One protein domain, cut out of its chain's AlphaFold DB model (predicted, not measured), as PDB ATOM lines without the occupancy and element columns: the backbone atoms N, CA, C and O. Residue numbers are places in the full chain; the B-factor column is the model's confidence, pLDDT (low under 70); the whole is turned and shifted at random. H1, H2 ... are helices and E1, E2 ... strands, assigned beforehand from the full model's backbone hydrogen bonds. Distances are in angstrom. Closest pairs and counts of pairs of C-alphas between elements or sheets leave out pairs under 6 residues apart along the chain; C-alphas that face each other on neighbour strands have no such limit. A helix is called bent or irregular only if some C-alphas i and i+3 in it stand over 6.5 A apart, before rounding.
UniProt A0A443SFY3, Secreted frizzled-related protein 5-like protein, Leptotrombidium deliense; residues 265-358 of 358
ATOM      1  N   GLU A 265      37.830 -28.538 -16.765       63.06
ATOM      2  CA  GLU A 265      37.380 -29.607 -15.860       63.06
ATOM      3  C   GLU A 265      35.898 -29.484 -15.483       63.06
ATOM      4  O   GLU A 265      35.185 -30.483 -15.377       63.06
ATOM      5  N   VAL A 266      35.403 -28.260 -15.278       70.31
ATOM      6  CA  VAL A 266      33.983 -28.034 -14.971       70.31
ATOM      7  C   VAL A 266      33.110 -28.294 -16.198       70.31
ATOM      8  O   VAL A 266      32.007 -28.808 -16.039       70.31
ATOM      9  N   LEU A 267      33.589 -27.971 -17.405       73.00
ATOM     10  CA  LEU A 267      32.874 -28.254 -18.653       73.00
ATOM     11  C   LEU A 267      32.713 -29.755 -18.908       73.00
ATOM     12  O   LEU A 267      31.614 -30.193 -19.233       73.00
ATOM     13  N   ASP A 268      33.768 -30.543 -18.712       72.12
ATOM     14  CA  ASP A 268      33.710 -32.003 -18.863       72.12
ATOM     15  C   ASP A 268      32.669 -32.630 -17.915       72.12
ATOM     16  O   ASP A 268      31.797 -33.416 -18.309       72.12
ATOM     17  N   LYS A 269      32.669 -32.173 -16.657       76.19
ATOM     18  CA  LYS A 269      31.682 -32.593 -15.656       76.19
ATOM     19  C   LYS A 269      30.273 -32.099 -15.974       76.19
ATOM     20  O   LYS A 269      29.314 -32.800 -15.670       76.19
ATOM     21  N   TYR A 270      30.136 -30.917 -16.575       77.81
ATOM     22  CA  TYR A 270      28.848 -30.370 -16.999       77.81
ATOM     23  C   TYR A 270      28.215 -31.230 -18.092       77.81
ATOM     24  O   TYR A 270      27.055 -31.615 -17.957       77.81
ATOM     25  N   CYS A 271      28.985 -31.602 -19.117       75.62
ATOM     26  CA  CYS A 271      28.521 -32.476 -20.196       75.62
ATOM     27  C   CYS A 271      28.117 -33.876 -19.704       75.62
ATOM     28  O   CYS A 271      27.265 -34.512 -20.311       75.62
ATOM     29  N   SER A 272      28.698 -34.337 -18.593       79.00
ATOM     30  CA  SER A 272      28.409 -35.649 -17.992       79.00
ATOM     31  C   SER A 272      27.307 -35.625 -16.917       79.00
ATOM     32  O   SER A 272      26.990 -36.669 -16.328       79.00
ATOM     33  N   SER A 273      26.760 -34.442 -16.616       83.75
ATOM     34  CA  SER A 273      25.721 -34.234 -15.600       83.75
ATOM     35  C   SER A 273      24.329 -34.207 -16.222       83.75
ATOM     36  O   SER A 273      24.131 -33.594 -17.266       83.75
ATOM     37  N   GLU A 274      23.350 -34.834 -15.569       86.44
ATOM     38  CA  GLU A 274      21.957 -34.809 -16.042       86.44
ATOM     39  C   GLU A 274      21.307 -33.458 -15.780       86.44
ATOM     40  O   GLU A 274      20.483 -32.998 -16.565       86.44
ATOM     41  N   TRP A 275      21.694 -32.801 -14.686       88.69
ATOM     42  CA  TRP A 275      21.220 -31.471 -14.347       88.69
ATOM     43  C   TRP A 275      22.328 -30.607 -13.752       88.69
ATOM     44  O   TRP A 275      23.275 -31.077 -13.114       88.69
ATOM     45  N   SER A 276      22.187 -29.297 -13.950       89.81
ATOM     46  CA  SER A 276      23.115 -28.299 -13.430       89.81
ATOM     47  C   SER A 276      22.386 -27.070 -12.906       89.81
ATOM     48  O   SER A 276      21.445 -26.545 -13.510       89.81
ATOM     49  N   LEU A 277      22.841 -26.587 -11.754       89.25
ATOM     50  CA  LEU A 277      22.175 -25.544 -10.995       89.25
ATOM     51  C   LEU A 277      23.162 -24.469 -10.575       89.25
ATOM     52  O   LEU A 277      24.252 -24.733 -10.065       89.25
ATOM     53  N   LYS A 278      22.708 -23.224 -10.670       87.88
ATOM     54  CA  LYS A 278      23.301 -22.108  -9.945       87.88
ATOM     55  C   LYS A 278      22.411 -21.754  -8.777       87.88
ATOM     56  O   LYS A 278      21.322 -21.228  -8.983       87.88
ATOM     57  N   ALA A 279      22.880 -21.977  -7.559       86.75
ATOM     58  CA  ALA A 279      22.016 -21.875  -6.396       86.75
ATOM     59  C   ALA A 279      22.704 -21.348  -5.147       86.75
ATOM     60  O   ALA A 279      23.927 -21.341  -5.054       86.75
ATOM     61  N   ARG A 280      21.923 -20.931  -4.148       86.38
ATOM     62  CA  ARG A 280      22.433 -20.843  -2.778       86.38
ATOM     63  C   ARG A 280      22.176 -22.177  -2.101       86.38
ATOM     64  O   ARG A 280      21.037 -22.631  -2.077       86.38
ATOM     65  N   ALA A 281      23.222 -22.768  -1.545       83.81
ATOM     66  CA  ALA A 281      23.131 -24.049  -0.866       83.81
ATOM     67  C   ALA A 281      23.663 -23.935   0.562       83.81
ATOM     68  O   ALA A 281      24.623 -23.202   0.823       83.81
ATOM     69  N   THR A 282      23.026 -24.652   1.481       82.44
ATOM     70  CA  THR A 282      23.487 -24.834   2.856       82.44
ATOM     71  C   THR A 282      23.699 -26.314   3.122       82.44
ATOM     72  O   THR A 282      22.856 -27.146   2.792       82.44
ATOM     73  N   LEU A 283      24.858 -26.639   3.685       81.06
ATOM     74  CA  LEU A 283      25.248 -28.007   3.990       81.06
ATOM     75  C   LEU A 283      24.673 -28.409   5.351       81.06
ATOM     76  O   LEU A 283      24.963 -27.754   6.353       81.06
ATOM     77  N   HIS A 284      23.894 -29.486   5.400       79.88
ATOM     78  CA  HIS A 284      23.325 -30.028   6.634       79.88
ATOM     79  C   HIS A 284      23.718 -31.495   6.803       79.88
ATOM     80  O   HIS A 284      23.731 -32.255   5.839       79.88
ATOM     81  N   LYS A 285      24.037 -31.905   8.035       78.75
ATOM     82  CA  LYS A 285      24.221 -33.321   8.378       78.75
ATOM     83  C   LYS A 285      22.880 -33.868   8.864       78.75
ATOM     84  O   LYS A 285      22.284 -33.275   9.757       78.75
ATOM     85  N   THR A 286      22.421 -34.961   8.276       77.94
ATOM     86  CA  THR A 286      21.225 -35.703   8.690       77.94
ATOM     87  C   THR A 286      21.638 -37.095   9.172       77.94
ATOM     88  O   THR A 286      22.797 -37.490   9.036       77.94
ATOM     89  N   ASN A 287      20.697 -37.853   9.738       77.75
ATOM     90  CA  ASN A 287      20.956 -39.223  10.195       77.75
ATOM     91  C   ASN A 287      21.340 -40.166   9.036       77.75
ATOM     92  O   ASN A 287      22.048 -41.141   9.259       77.75
ATOM     93  N   ASN A 288      20.942 -39.829   7.802       74.31
ATOM     94  CA  ASN A 288      21.150 -40.649   6.604       74.31
ATOM     95  C   ASN A 288      22.309 -40.152   5.716       74.31
ATOM     96  O   ASN A 288      22.502 -40.671   4.623       74.31
ATOM     97  N   GLY A 289      23.069 -39.134   6.142       80.69
ATOM     98  CA  GLY A 289      24.199 -38.613   5.367       80.69
ATOM     99  C   GLY A 289      24.366 -37.098   5.450       80.69
ATOM    100  O   GLY A 289      23.975 -36.452   6.421       80.69
ATOM    101  N   THR A 290      25.003 -36.507   4.440       81.88
ATOM    102  CA  THR A 290      25.096 -35.046   4.313       81.88
ATOM    103  C   THR A 290      24.265 -34.596   3.119       81.88
ATOM    104  O   THR A 290      24.358 -35.179   2.046       81.88
ATOM    105  N   VAL A 291      23.455 -33.555   3.309       85.44
ATOM    106  CA  VAL A 291      22.541 -33.033   2.289       85.44
ATOM    107  C   VAL A 291      22.793 -31.551   2.028       85.44
ATOM    108  O   VAL A 291      23.161 -30.789   2.931       85.44
ATOM    109  N   PHE A 292      22.562 -31.128   0.788       86.56
ATOM    110  CA  PHE A 292      22.448 -29.728   0.413       86.56
ATOM    111  C   PHE A 292      20.992 -29.300   0.463       86.56
ATOM    112  O   PHE A 292      20.179 -29.782  -0.315       86.56
ATOM    113  N   THR A 293      20.681 -28.319   1.306       86.81
ATOM    114  CA  THR A 293      19.424 -27.577   1.198       86.81
ATOM    115  C   THR A 293      19.642 -26.411   0.247       86.81
ATOM    116  O   THR A 293      20.387 -25.474   0.542       86.81
ATOM    117  N   ILE A 294      18.991 -26.468  -0.906       87.56
ATOM    118  CA  ILE A 294      19.156 -25.523  -2.001       87.56
ATOM    119  C   ILE A 294      17.969 -24.566  -2.043       87.56
ATOM    120  O   ILE A 294      16.820 -24.983  -1.919       87.56
ATOM    121  N   ARG A 295      18.245 -23.269  -2.212       84.94
ATOM    122  CA  ARG A 295      17.252 -22.191  -2.351       84.94
ATOM    123  C   ARG A 295      17.692 -21.187  -3.416       84.94
ATOM    124  O   ARG A 295      18.889 -21.024  -3.664       84.94
ATOM    125  N   ASN A 296      16.733 -20.458  -3.991       83.50
ATOM    126  CA  ASN A 296      16.962 -19.435  -5.025       83.50
ATOM    127  C   ASN A 296      17.893 -19.944  -6.136       83.50
ATOM    128  O   ASN A 296      18.936 -19.336  -6.412       83.50
ATOM    129  N   TYR A 297      17.559 -21.106  -6.689       86.56
ATOM    130  CA  TYR A 297      18.344 -21.739  -7.733       86.56
ATOM    131  C   TYR A 297      17.835 -21.356  -9.118       86.56
ATOM    132  O   TYR A 297      16.666 -21.036  -9.310       86.56
ATOM    133  N   LYS A 298      18.750 -21.370 -10.079       86.12
ATOM    134  CA  LYS A 298      18.467 -21.293 -11.505       86.12
ATOM    135  C   LYS A 298      18.974 -22.580 -12.134       86.12
ATOM    136  O   LYS A 298      20.163 -22.880 -12.001       86.12
ATOM    137  N   VAL A 299      18.083 -23.298 -12.809       86.94
ATOM    138  CA  VAL A 299      18.456 -24.435 -13.652       86.94
ATOM    139  C   VAL A 299      19.183 -23.893 -14.878       86.94
ATOM    140  O   VAL A 299      18.730 -22.929 -15.496       86.94
ATOM    141  N   LEU A 300      20.365 -24.434 -15.151       84.31
ATOM    142  CA  LEU A 300      21.183 -24.047 -16.299       84.31
ATOM    143  C   LEU A 300      21.063 -25.071 -17.430       84.31
ATOM    144  O   LEU A 300      21.038 -24.676 -18.590       84.31
ATOM    145  N   HIS A 301      20.936 -26.350 -17.078       82.25
ATOM    146  CA  HIS A 301      20.684 -27.471 -17.980       82.25
ATOM    147  C   HIS A 301      19.990 -28.604 -17.213       82.25
ATOM    148  O   HIS A 301      20.187 -28.730 -15.998       82.25
ATOM    149  N   GLY A 302      19.239 -29.430 -17.939       83.50
ATOM    150  CA  GLY A 302      18.619 -30.644 -17.429       83.50
ATOM    151  C   GLY A 302      17.213 -30.451 -16.879       83.50
ATOM    152  O   GLY A 302      16.751 -29.331 -16.650       83.50
ATOM    153  N   ASN A 303      16.552 -31.575 -16.623       76.50
ATOM    154  CA  ASN A 303      15.233 -31.610 -16.008       76.50
ATOM    155  C   ASN A 303      15.386 -31.598 -14.486       76.50
ATOM    156  O   ASN A 303      15.508 -32.637 -13.845       76.50
ATOM    157  N   PHE A 304      15.396 -30.401 -13.902       83.12
ATOM    158  CA  PHE A 304      15.372 -30.205 -12.456       83.12
ATOM    159  C   PHE A 304      14.152 -29.355 -12.084       83.12
ATOM    160  O   PHE A 304      13.901 -28.356 -12.764       83.12
ATOM    161  N   PRO A 305      13.389 -29.700 -11.030       78.81
ATOM    162  CA  PRO A 305      12.154 -28.993 -10.697       78.81
ATOM    163  C   PRO A 305      12.447 -27.511 -10.473       78.81
ATOM    164  O   PRO A 305      13.237 -27.193  -9.595       78.81
ATOM    165  N   SER A 306      11.844 -26.597 -11.236       71.88
ATOM    166  CA  SER A 306      12.055 -25.142 -11.102       71.88
ATOM    167  C   SER A 306      11.134 -24.478 -10.080       71.88
ATOM    168  O   SER A 306      11.434 -23.387  -9.596       71.88
ATOM    169  N   ASP A 307      10.031 -25.141  -9.741       71.62
ATOM    170  CA  ASP A 307       8.895 -24.498  -9.072       71.62
ATOM    171  C   ASP A 307       8.975 -24.591  -7.541       71.62
ATOM    172  O   ASP A 307       8.163 -24.012  -6.815       71.62
ATOM    173  N   LEU A 308       9.979 -25.300  -7.018       77.50
ATOM    174  CA  LEU A 308      10.172 -25.441  -5.584       77.50
ATOM    175  C   LEU A 308      10.978 -24.295  -4.981       77.50
ATOM    176  O   LEU A 308      12.074 -23.945  -5.409       77.50
ATOM    177  N   LYS A 309      10.484 -23.786  -3.850       77.38
ATOM    178  CA  LYS A 309      11.201 -22.785  -3.044       77.38
ATOM    179  C   LYS A 309      12.474 -23.347  -2.402       77.38
ATOM    180  O   LYS A 309      13.429 -22.600  -2.169       77.38
ATOM    181  N   SER A 310      12.487 -24.643  -2.092       82.56
ATOM    182  CA  SER A 310      13.657 -25.333  -1.555       82.56
ATOM    183  C   SER A 310      13.679 -26.809  -1.922       82.56
ATOM    184  O   SER A 310      12.657 -27.477  -1.785       82.56
ATOM    185  N   VAL A 311      14.856 -27.314  -2.294       85.75
ATOM    186  CA  VAL A 311      15.096 -28.728  -2.623       85.75
ATOM    187  C   VAL A 311      16.237 -29.258  -1.759       85.75
ATOM    188  O   VAL A 311      17.186 -28.521  -1.485       85.75
ATOM    189  N   GLN A 312      16.144 -30.511  -1.312       87.12
ATOM    190  CA  GLN A 312      17.246 -31.209  -0.650       87.12
ATOM    191  C   GLN A 312      17.904 -32.179  -1.630       87.12
ATOM    192  O   GLN A 312      17.202 -32.920  -2.309       87.12
ATOM    193  N   ILE A 313      19.234 -32.153  -1.704       87.44
ATOM    194  CA  ILE A 313      20.030 -33.031  -2.573       87.44
ATOM    195  C   ILE A 313      21.035 -33.796  -1.720       87.44
ATOM    196  O   ILE A 313      21.706 -33.194  -0.877       87.44
ATOM    197  N   SER A 314      21.156 -35.101  -1.941       85.88
ATOM    198  CA  SER A 314      22.131 -35.943  -1.247       85.88
ATOM    199  C   SER A 314      23.548 -35.662  -1.744       85.88
ATOM    200  O   SER A 314      23.774 -35.410  -2.926       85.88
ATOM    201  N   ILE A 315      24.519 -35.665  -0.830       83.56
ATOM    202  CA  ILE A 315      25.927 -35.424  -1.154       83.56
ATOM    203  C   ILE A 315      26.731 -36.661  -0.763       83.56
ATOM    204  O   ILE A 315      26.751 -37.012   0.426       83.56
ATOM    205  N   PRO A 316      27.460 -37.270  -1.711       81.94
ATOM    206  CA  PRO A 316      28.353 -38.377  -1.421       81.94
ATOM    207  C   PRO A 316      29.385 -38.001  -0.345       81.94
ATOM    208  O   PRO A 316      29.862 -36.859  -0.307       81.94
ATOM    209  N   PRO A 317      29.791 -38.943   0.522       75.12
ATOM    210  CA  PRO A 317      30.675 -38.664   1.655       75.12
ATOM    211  C   PRO A 317      32.015 -38.041   1.234       75.12
ATOM    212  O   PRO A 317      32.478 -37.114   1.898       75.12
ATOM    213  N   ASN A 318      32.576 -38.460   0.092       74.19
ATOM    214  CA  ASN A 318      33.817 -37.909  -0.465       74.19
ATOM    215  C   ASN A 318      33.691 -36.400  -0.763       74.19
ATOM    216  O   ASN A 318      34.481 -35.584  -0.285       74.19
ATOM    217  N   LEU A 319      32.621 -36.001  -1.460       74.50
ATOM    218  CA  LEU A 319      32.347 -34.595  -1.760       74.50
ATOM    219  C   LEU A 319      32.005 -33.807  -0.485       74.50
ATOM    220  O   LEU A 319      32.427 -32.662  -0.313       74.50
ATOM    221  N   SER A 320      31.279 -34.424   0.449       74.94
ATOM    222  CA  SER A 320      30.931 -33.795   1.723       74.94
ATOM    223  C   SER A 320      32.156 -33.463   2.577       74.94
ATOM    224  O   SER A 320      32.177 -32.405   3.214       74.94
ATOM    225  N   GLU A 321      33.150 -34.348   2.625       71.69
ATOM    226  CA  GLU A 321      34.373 -34.140   3.397       71.69
ATOM    227  C   GLU A 321      35.223 -33.010   2.802       71.69
ATOM    228  O   GLU A 321      35.698 -32.142   3.536       71.69
ATOM    229  N   GLN A 322      35.328 -32.948   1.472       66.88
ATOM    230  CA  GLN A 322      36.023 -31.868   0.761       66.88
ATOM    231  C   GLN A 322      35.362 -30.502   0.988       66.88
ATOM    232  O   GLN A 322      36.029 -29.514   1.298       66.88
ATOM    233  N   LEU A 323      34.031 -30.443   0.911       70.06
ATOM    234  CA  LEU A 323      33.273 -29.222   1.187       70.06
ATOM    235  C   LEU A 323      33.438 -28.764   2.646       70.06
ATOM    236  O   LEU A 323      33.504 -27.563   2.909       70.06
ATOM    237  N   ARG A 324      33.547 -29.697   3.602       67.88
ATOM    238  CA  ARG A 324      33.823 -29.367   5.011       67.88
ATOM    239  C   ARG A 324      35.242 -28.835   5.226       67.88
ATOM    240  O   ARG A 324      35.390 -27.866   5.966       67.88
ATOM    241  N   LYS A 325      36.251 -29.438   4.582       63.69
ATOM    242  CA  LYS A 325      37.670 -29.041   4.683       63.69
ATOM    243  C   LYS A 325      37.922 -27.611   4.201       63.69
ATOM    244  O   LYS A 325      38.718 -26.906   4.806       63.69
ATOM    245  N   ASN A 326      37.178 -27.141   3.200       58.84
ATOM    246  CA  ASN A 326      37.310 -25.790   2.637       58.84
ATOM    247  C   ASN A 326      36.737 -24.656   3.521       58.84
ATOM    248  O   ASN A 326      36.421 -23.589   2.992       58.84
ATOM    249  N   GLU A 327      36.530 -24.895   4.827       53.41
ATOM    250  CA  GLU A 327      35.875 -23.989   5.787       53.41
ATOM    251  C   GLU A 327      34.762 -23.148   5.135       53.41
ATOM    252  O   GLU A 327      34.796 -21.916   5.076       53.41
ATOM    253  N   LEU A 328      33.711 -23.821   4.655       53.44
ATOM    254  CA  LEU A 328      32.478 -23.207   4.137       53.44
ATOM    255  C   LEU A 328      31.665 -22.451   5.215       53.44
ATOM    256  O   LEU A 328      30.441 -22.347   5.139       53.44
ATOM    257  N   ARG A 329      32.328 -21.874   6.221       50.00
ATOM    258  CA  ARG A 329      31.764 -20.975   7.229       50.00
ATOM    259  C   ARG A 329      31.495 -19.592   6.644       50.00
ATOM    260  O   ARG A 329      32.006 -18.598   7.133       50.00
ATOM    261  N   VAL A 330      30.661 -19.488   5.612       46.22
ATOM    262  CA  VAL A 330      30.003 -18.213   5.301       46.22
ATOM    263  C   VAL A 330      28.607 -18.485   4.763       46.22
ATOM    264  O   VAL A 330      28.415 -19.013   3.667       46.22
ATOM    265  N   ASN A 331      27.631 -18.067   5.560       52.44
ATOM    266  CA  ASN A 331      26.222 -17.970   5.219       52.44
ATOM    267  C   ASN A 331      26.018 -17.424   3.787       52.44
ATOM    268  O   ASN A 331      26.543 -16.370   3.434       52.44
ATOM    269  N   ARG A 332      25.178 -18.098   2.985       55.31
ATOM    270  CA  ARG A 332      24.641 -17.618   1.688       55.31
ATOM    271  C   ARG A 332      25.616 -17.539   0.498       55.31
ATOM    272  O   ARG A 332      25.397 -16.718  -0.403       55.31
ATOM    273  N   ARG A 333      26.642 -18.392   0.416       71.69
ATOM    274  CA  ARG A 333      27.444 -18.493  -0.817       71.69
ATOM    275  C   ARG A 333      26.645 -19.139  -1.955       71.69
ATOM    276  O   ARG A 333      25.772 -19.979  -1.739       71.69
ATOM    277  N   ARG A 334      26.902 -18.659  -3.173       80.50
ATOM    278  CA  ARG A 334      26.355 -19.236  -4.401       80.50
ATOM    279  C   ARG A 334      27.272 -20.368  -4.835       80.50
ATOM    280  O   ARG A 334      28.488 -20.202  -4.831       80.50
ATOM    281  N   PHE A 335      26.675 -21.470  -5.228       83.38
ATOM    282  CA  PHE A 335      27.349 -22.641  -5.739       83.38
ATOM    283  C   PHE A 335      26.909 -22.887  -7.168       83.38
ATOM    284  O   PHE A 335      25.795 -22.541  -7.572       83.38
ATOM    285  N   TYR A 336      27.830 -23.476  -7.905       85.75
ATOM    286  CA  TYR A 336      27.540 -24.191  -9.123       85.75
ATOM    287  C   TYR A 336      27.538 -25.675  -8.780       85.75
ATOM    288  O   TYR A 336      28.530 -26.176  -8.248       85.75
ATOM    289  N   ILE A 337      26.403 -26.331  -8.992       87.81
ATOM    290  CA  ILE A 337      26.162 -27.708  -8.564       87.81
ATOM    291  C   ILE A 337      25.768 -28.507  -9.796       87.81
ATOM    292  O   ILE A 337      24.878 -28.094 -10.537       87.81
ATOM    293  N   LEU A 338      26.436 -29.633  -9.992       89.88
ATOM    294  CA  LEU A 338      26.157 -30.612 -11.029       89.88
ATOM    295  C   LEU A 338      25.710 -31.896 -10.354       89.88
ATOM    296  O   LEU A 338      26.296 -32.300  -9.341       89.88
ATOM    297  N   GLY A 339      24.712 -32.552 -10.922       88.31
ATOM    298  CA  GLY A 339      24.240 -33.804 -10.370       88.31
ATOM    299  C   GLY A 339      23.605 -34.730 -11.382       88.31
ATOM    300  O   GLY A 339      23.514 -34.441 -12.578       88.31
ATOM    301  N   ARG A 340      23.250 -35.888 -10.848       84.38
ATOM    302  CA  ARG A 340      22.639 -37.016 -11.534       84.38
ATOM    303  C   ARG A 340      21.592 -37.573 -10.585       84.38
ATOM    304  O   ARG A 340      21.881 -37.701  -9.394       84.38
ATOM    305  N   GLU A 341      20.389 -37.827 -11.087       81.56
ATOM    306  CA  GLU A 341      19.256 -38.266 -10.267       81.56
ATOM    307  C   GLU A 341      19.074 -37.375  -9.010       81.56
ATOM    308  O   GLU A 341      18.860 -36.164  -9.120       81.56
ATOM    309  N   HIS A 342      19.214 -37.950  -7.810       78.06
ATOM    310  CA  HIS A 342      19.030 -37.292  -6.513       78.06
ATOM    311  C   HIS A 342      20.322 -36.823  -5.838       78.06
ATOM    312  O   HIS A 342      20.283 -36.332  -4.700       78.06
ATOM    313  N   GLU A 343      21.466 -36.983  -6.502       83.88
ATOM    314  CA  GLU A 343      22.773 -36.775  -5.891       83.88
ATOM    315  C   GLU A 343      23.574 -35.665  -6.571       83.88
ATOM    316  O   GLU A 343      23.615 -35.515  -7.794       83.88
ATOM    317  N   ALA A 344      24.262 -34.875  -5.745       85.25
ATOM    318  CA  ALA A 344      25.246 -33.917  -6.216       85.25
ATOM    319  C   ALA A 344      26.559 -34.650  -6.518       85.25
ATOM    320  O   ALA A 344      27.226 -35.147  -5.612       85.25
ATOM    321  N   VAL A 345      26.958 -34.662  -7.788       85.38
ATOM    322  CA  VAL A 345      28.202 -35.296  -8.251       85.38
ATOM    323  C   VAL A 345      29.375 -34.323  -8.143       85.38
ATOM    324  O   VAL A 345      30.502 -34.719  -7.851       85.38
ATOM    325  N   TYR A 346      29.124 -33.029  -8.350       83.94
ATOM    326  CA  TYR A 346      30.157 -32.003  -8.274       83.94
ATOM    327  C   TYR A 346      29.588 -30.679  -7.769       83.94
ATOM    328  O   TYR A 346      28.491 -30.268  -8.141       83.94
ATOM    329  N   ALA A 347      30.347 -29.982  -6.925       82.56
ATOM    330  CA  ALA A 347      29.955 -28.678  -6.414       82.56
ATOM    331  C   ALA A 347      31.174 -27.775  -6.261       82.56
ATOM    332  O   ALA A 347      32.147 -28.131  -5.601       82.56
ATOM    333  N   ILE A 348      31.089 -26.573  -6.823       79.69
ATOM    334  CA  ILE A 348      32.123 -25.550  -6.685       79.69
ATOM    335  C   ILE A 348      31.508 -24.233  -6.219       79.69
ATOM    336  O   ILE A 348      30.383 -23.863  -6.573       79.69
ATOM    337  N   LEU A 349      32.256 -23.509  -5.389       76.50
ATOM    338  CA  LEU A 349      31.910 -22.147  -5.009       76.50
ATOM    339  C   LEU A 349      31.905 -21.267  -6.251       76.50
ATOM    340  O   LEU A 349      32.904 -21.210  -6.955       76.50
ATOM    341  N   TRP A 350      30.818 -20.533  -6.483       69.06
ATOM    342  CA  TRP A 350      30.753 -19.556  -7.563       69.06
ATOM    343  C   TRP A 350      31.641 -18.351  -7.208       69.06
ATOM    344  O   TRP A 350      31.238 -17.529  -6.372       69.06
ATOM    345  N   PRO A 351      32.823 -18.167  -7.822       56.91
ATOM    346  CA  PRO A 351      33.675 -17.027  -7.545       56.91
ATOM    347  C   PRO A 351      33.101 -15.798  -8.244       56.91
ATOM    348  O   PRO A 351      32.554 -15.865  -9.347       56.91
ATOM    349  N   HIS A 352      33.297 -14.627  -7.644       47.91
ATOM    350  CA  HIS A 352      32.877 -13.354  -8.237       47.91
ATOM    351  C   HIS A 352      33.614 -13.024  -9.560       47.91
ATOM    352  O   HIS A 352      33.216 -12.096 -10.261       47.91
ATOM    353  N   LYS A 353      34.676 -13.778  -9.899       43.97
ATOM    354  CA  LYS A 353      35.553 -13.580 -11.068       43.97
ATOM    355  C   LYS A 353      35.319 -14.548 -12.238       43.97
ATOM    356  O   LYS A 353      35.911 -14.348 -13.291       43.97
ATOM    357  N   LEU A 354      34.447 -15.552 -12.112       52.88
ATOM    358  CA  LEU A 354      34.134 -16.476 -13.213       52.88
ATOM    359  C   LEU A 354      33.075 -15.884 -14.161       52.88
ATOM    360  O   LEU A 354      31.977 -16.413 -14.313       52.88
ATOM    361  N   ALA A 355      33.403 -14.752 -14.792       45.75
ATOM    362  CA  ALA A 355      32.575 -14.142 -15.837       45.75
ATOM    363  C   ALA A 355      32.461 -15.026 -17.095       45.75
ATOM    364  O   ALA A 355      31.510 -14.875 -17.847       45.75
ATOM    365  N   GLN A 356      33.390 -15.969 -17.264       47.44
ATOM    366  CA  GLN A 356      33.482 -16.933 -18.367       47.44
ATOM    367  C   GLN A 356      32.410 -18.045 -18.368       47.44
ATOM    368  O   GLN A 356      32.357 -18.826 -19.307       47.44
ATOM    369  N   PHE A 357      31.571 -18.125 -17.326       46.53
ATOM    370  CA  PHE A 357      30.421 -19.047 -17.238       46.53
ATOM    371  C   PHE A 357      29.059 -18.341 -17.405       46.53
ATOM    372  O   PHE A 357      28.017 -18.925 -17.106       46.53
ATOM    373  N   ARG A 358      29.054 -17.052 -17.767       44.78
ATOM    374  CA  ARG A 358      27.864 -16.396 -18.329       44.78
ATOM    375  C   ARG A 358      27.864 -16.618 -19.825       44.78
ATOM    376  O   ARG A 358      26.740 -16.753 -20.343       44.78
TER     377      ARG A 358
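This is residues 265 to 358 of the 358 residues of the protein "Secreted frizzled-related protein 5-like protein" of Leptotrombidium deliense (UniProt A0A443SFY3). One strongly twisted antiparallel sheet is folded back on itself into a partly closed barrel, with E3 and E2 facing E4 and E5, the bent strand E1 as the hinge, and edge strands E3 and E5 coming together at Ser 314 and Glu 343. Two short helices pack on this sheet at separate places, H1 over E4 and H2 beside the strands. The 94 printed residues include two named helices and five named strands, in the order H1 E1 E2 E3 H2 E4 E5; the sheet's order is E3 - E2 - E1 - E4 - E5, and the class is mixed, helices and strands. The whole is compact, with a radius of gyration of the C-alphas of 12.5 A and spans of 35 by 27 by 24 A.

H1, residues 265 to 271, is on the sheet at a height of 9.2 A, over E4, residues 334 to 340; the closest C-alphas are those of Tyr 270 and Leu 338, 6.6 A. E1, residues 275 to 286, bends by 101 degrees at residue 278, and E2, residues 289 to 301, by 97 degrees at residue 298; this hairpin has N 282 and O 293 at 2.9 A. E3, residues 310 to 315, forms a hairpin with E2, N 292 and O 313 at 2.8 A; E1 E2 E3 are a meander, each strand the antiparallel neighbour of the one before. H2, residues 317 to 325, is on the sheet at a height of 7.9 A, only just over none of its strands, with 2 C-alphas falling on E3 and 2 on E2. E4 is antiparallel to E1, N 277 and O 337 at 2.8 A, and forms a hairpin with E5, residues 343 to 349, N 338 and O 346 at 2.8 A. In H1 and H2 every O i to N i+4 pair is within hydrogen-bond range.

H1 begins at C-alpha 265 (37.380, -29.607, -15.860). E1 is 23.4 A long, E2 26.1 A and E4 19.5 A; E5 ends at C-alpha 349 (31.910, -22.147, -5.009).

The C-alphas farthest apart, of Asn 287 and Gln 356, are 38.3 A apart. The printed part has no cut and no long link. pLDDT is under 70 at residues 265 and 322, 324 to 332 and 350 to 358.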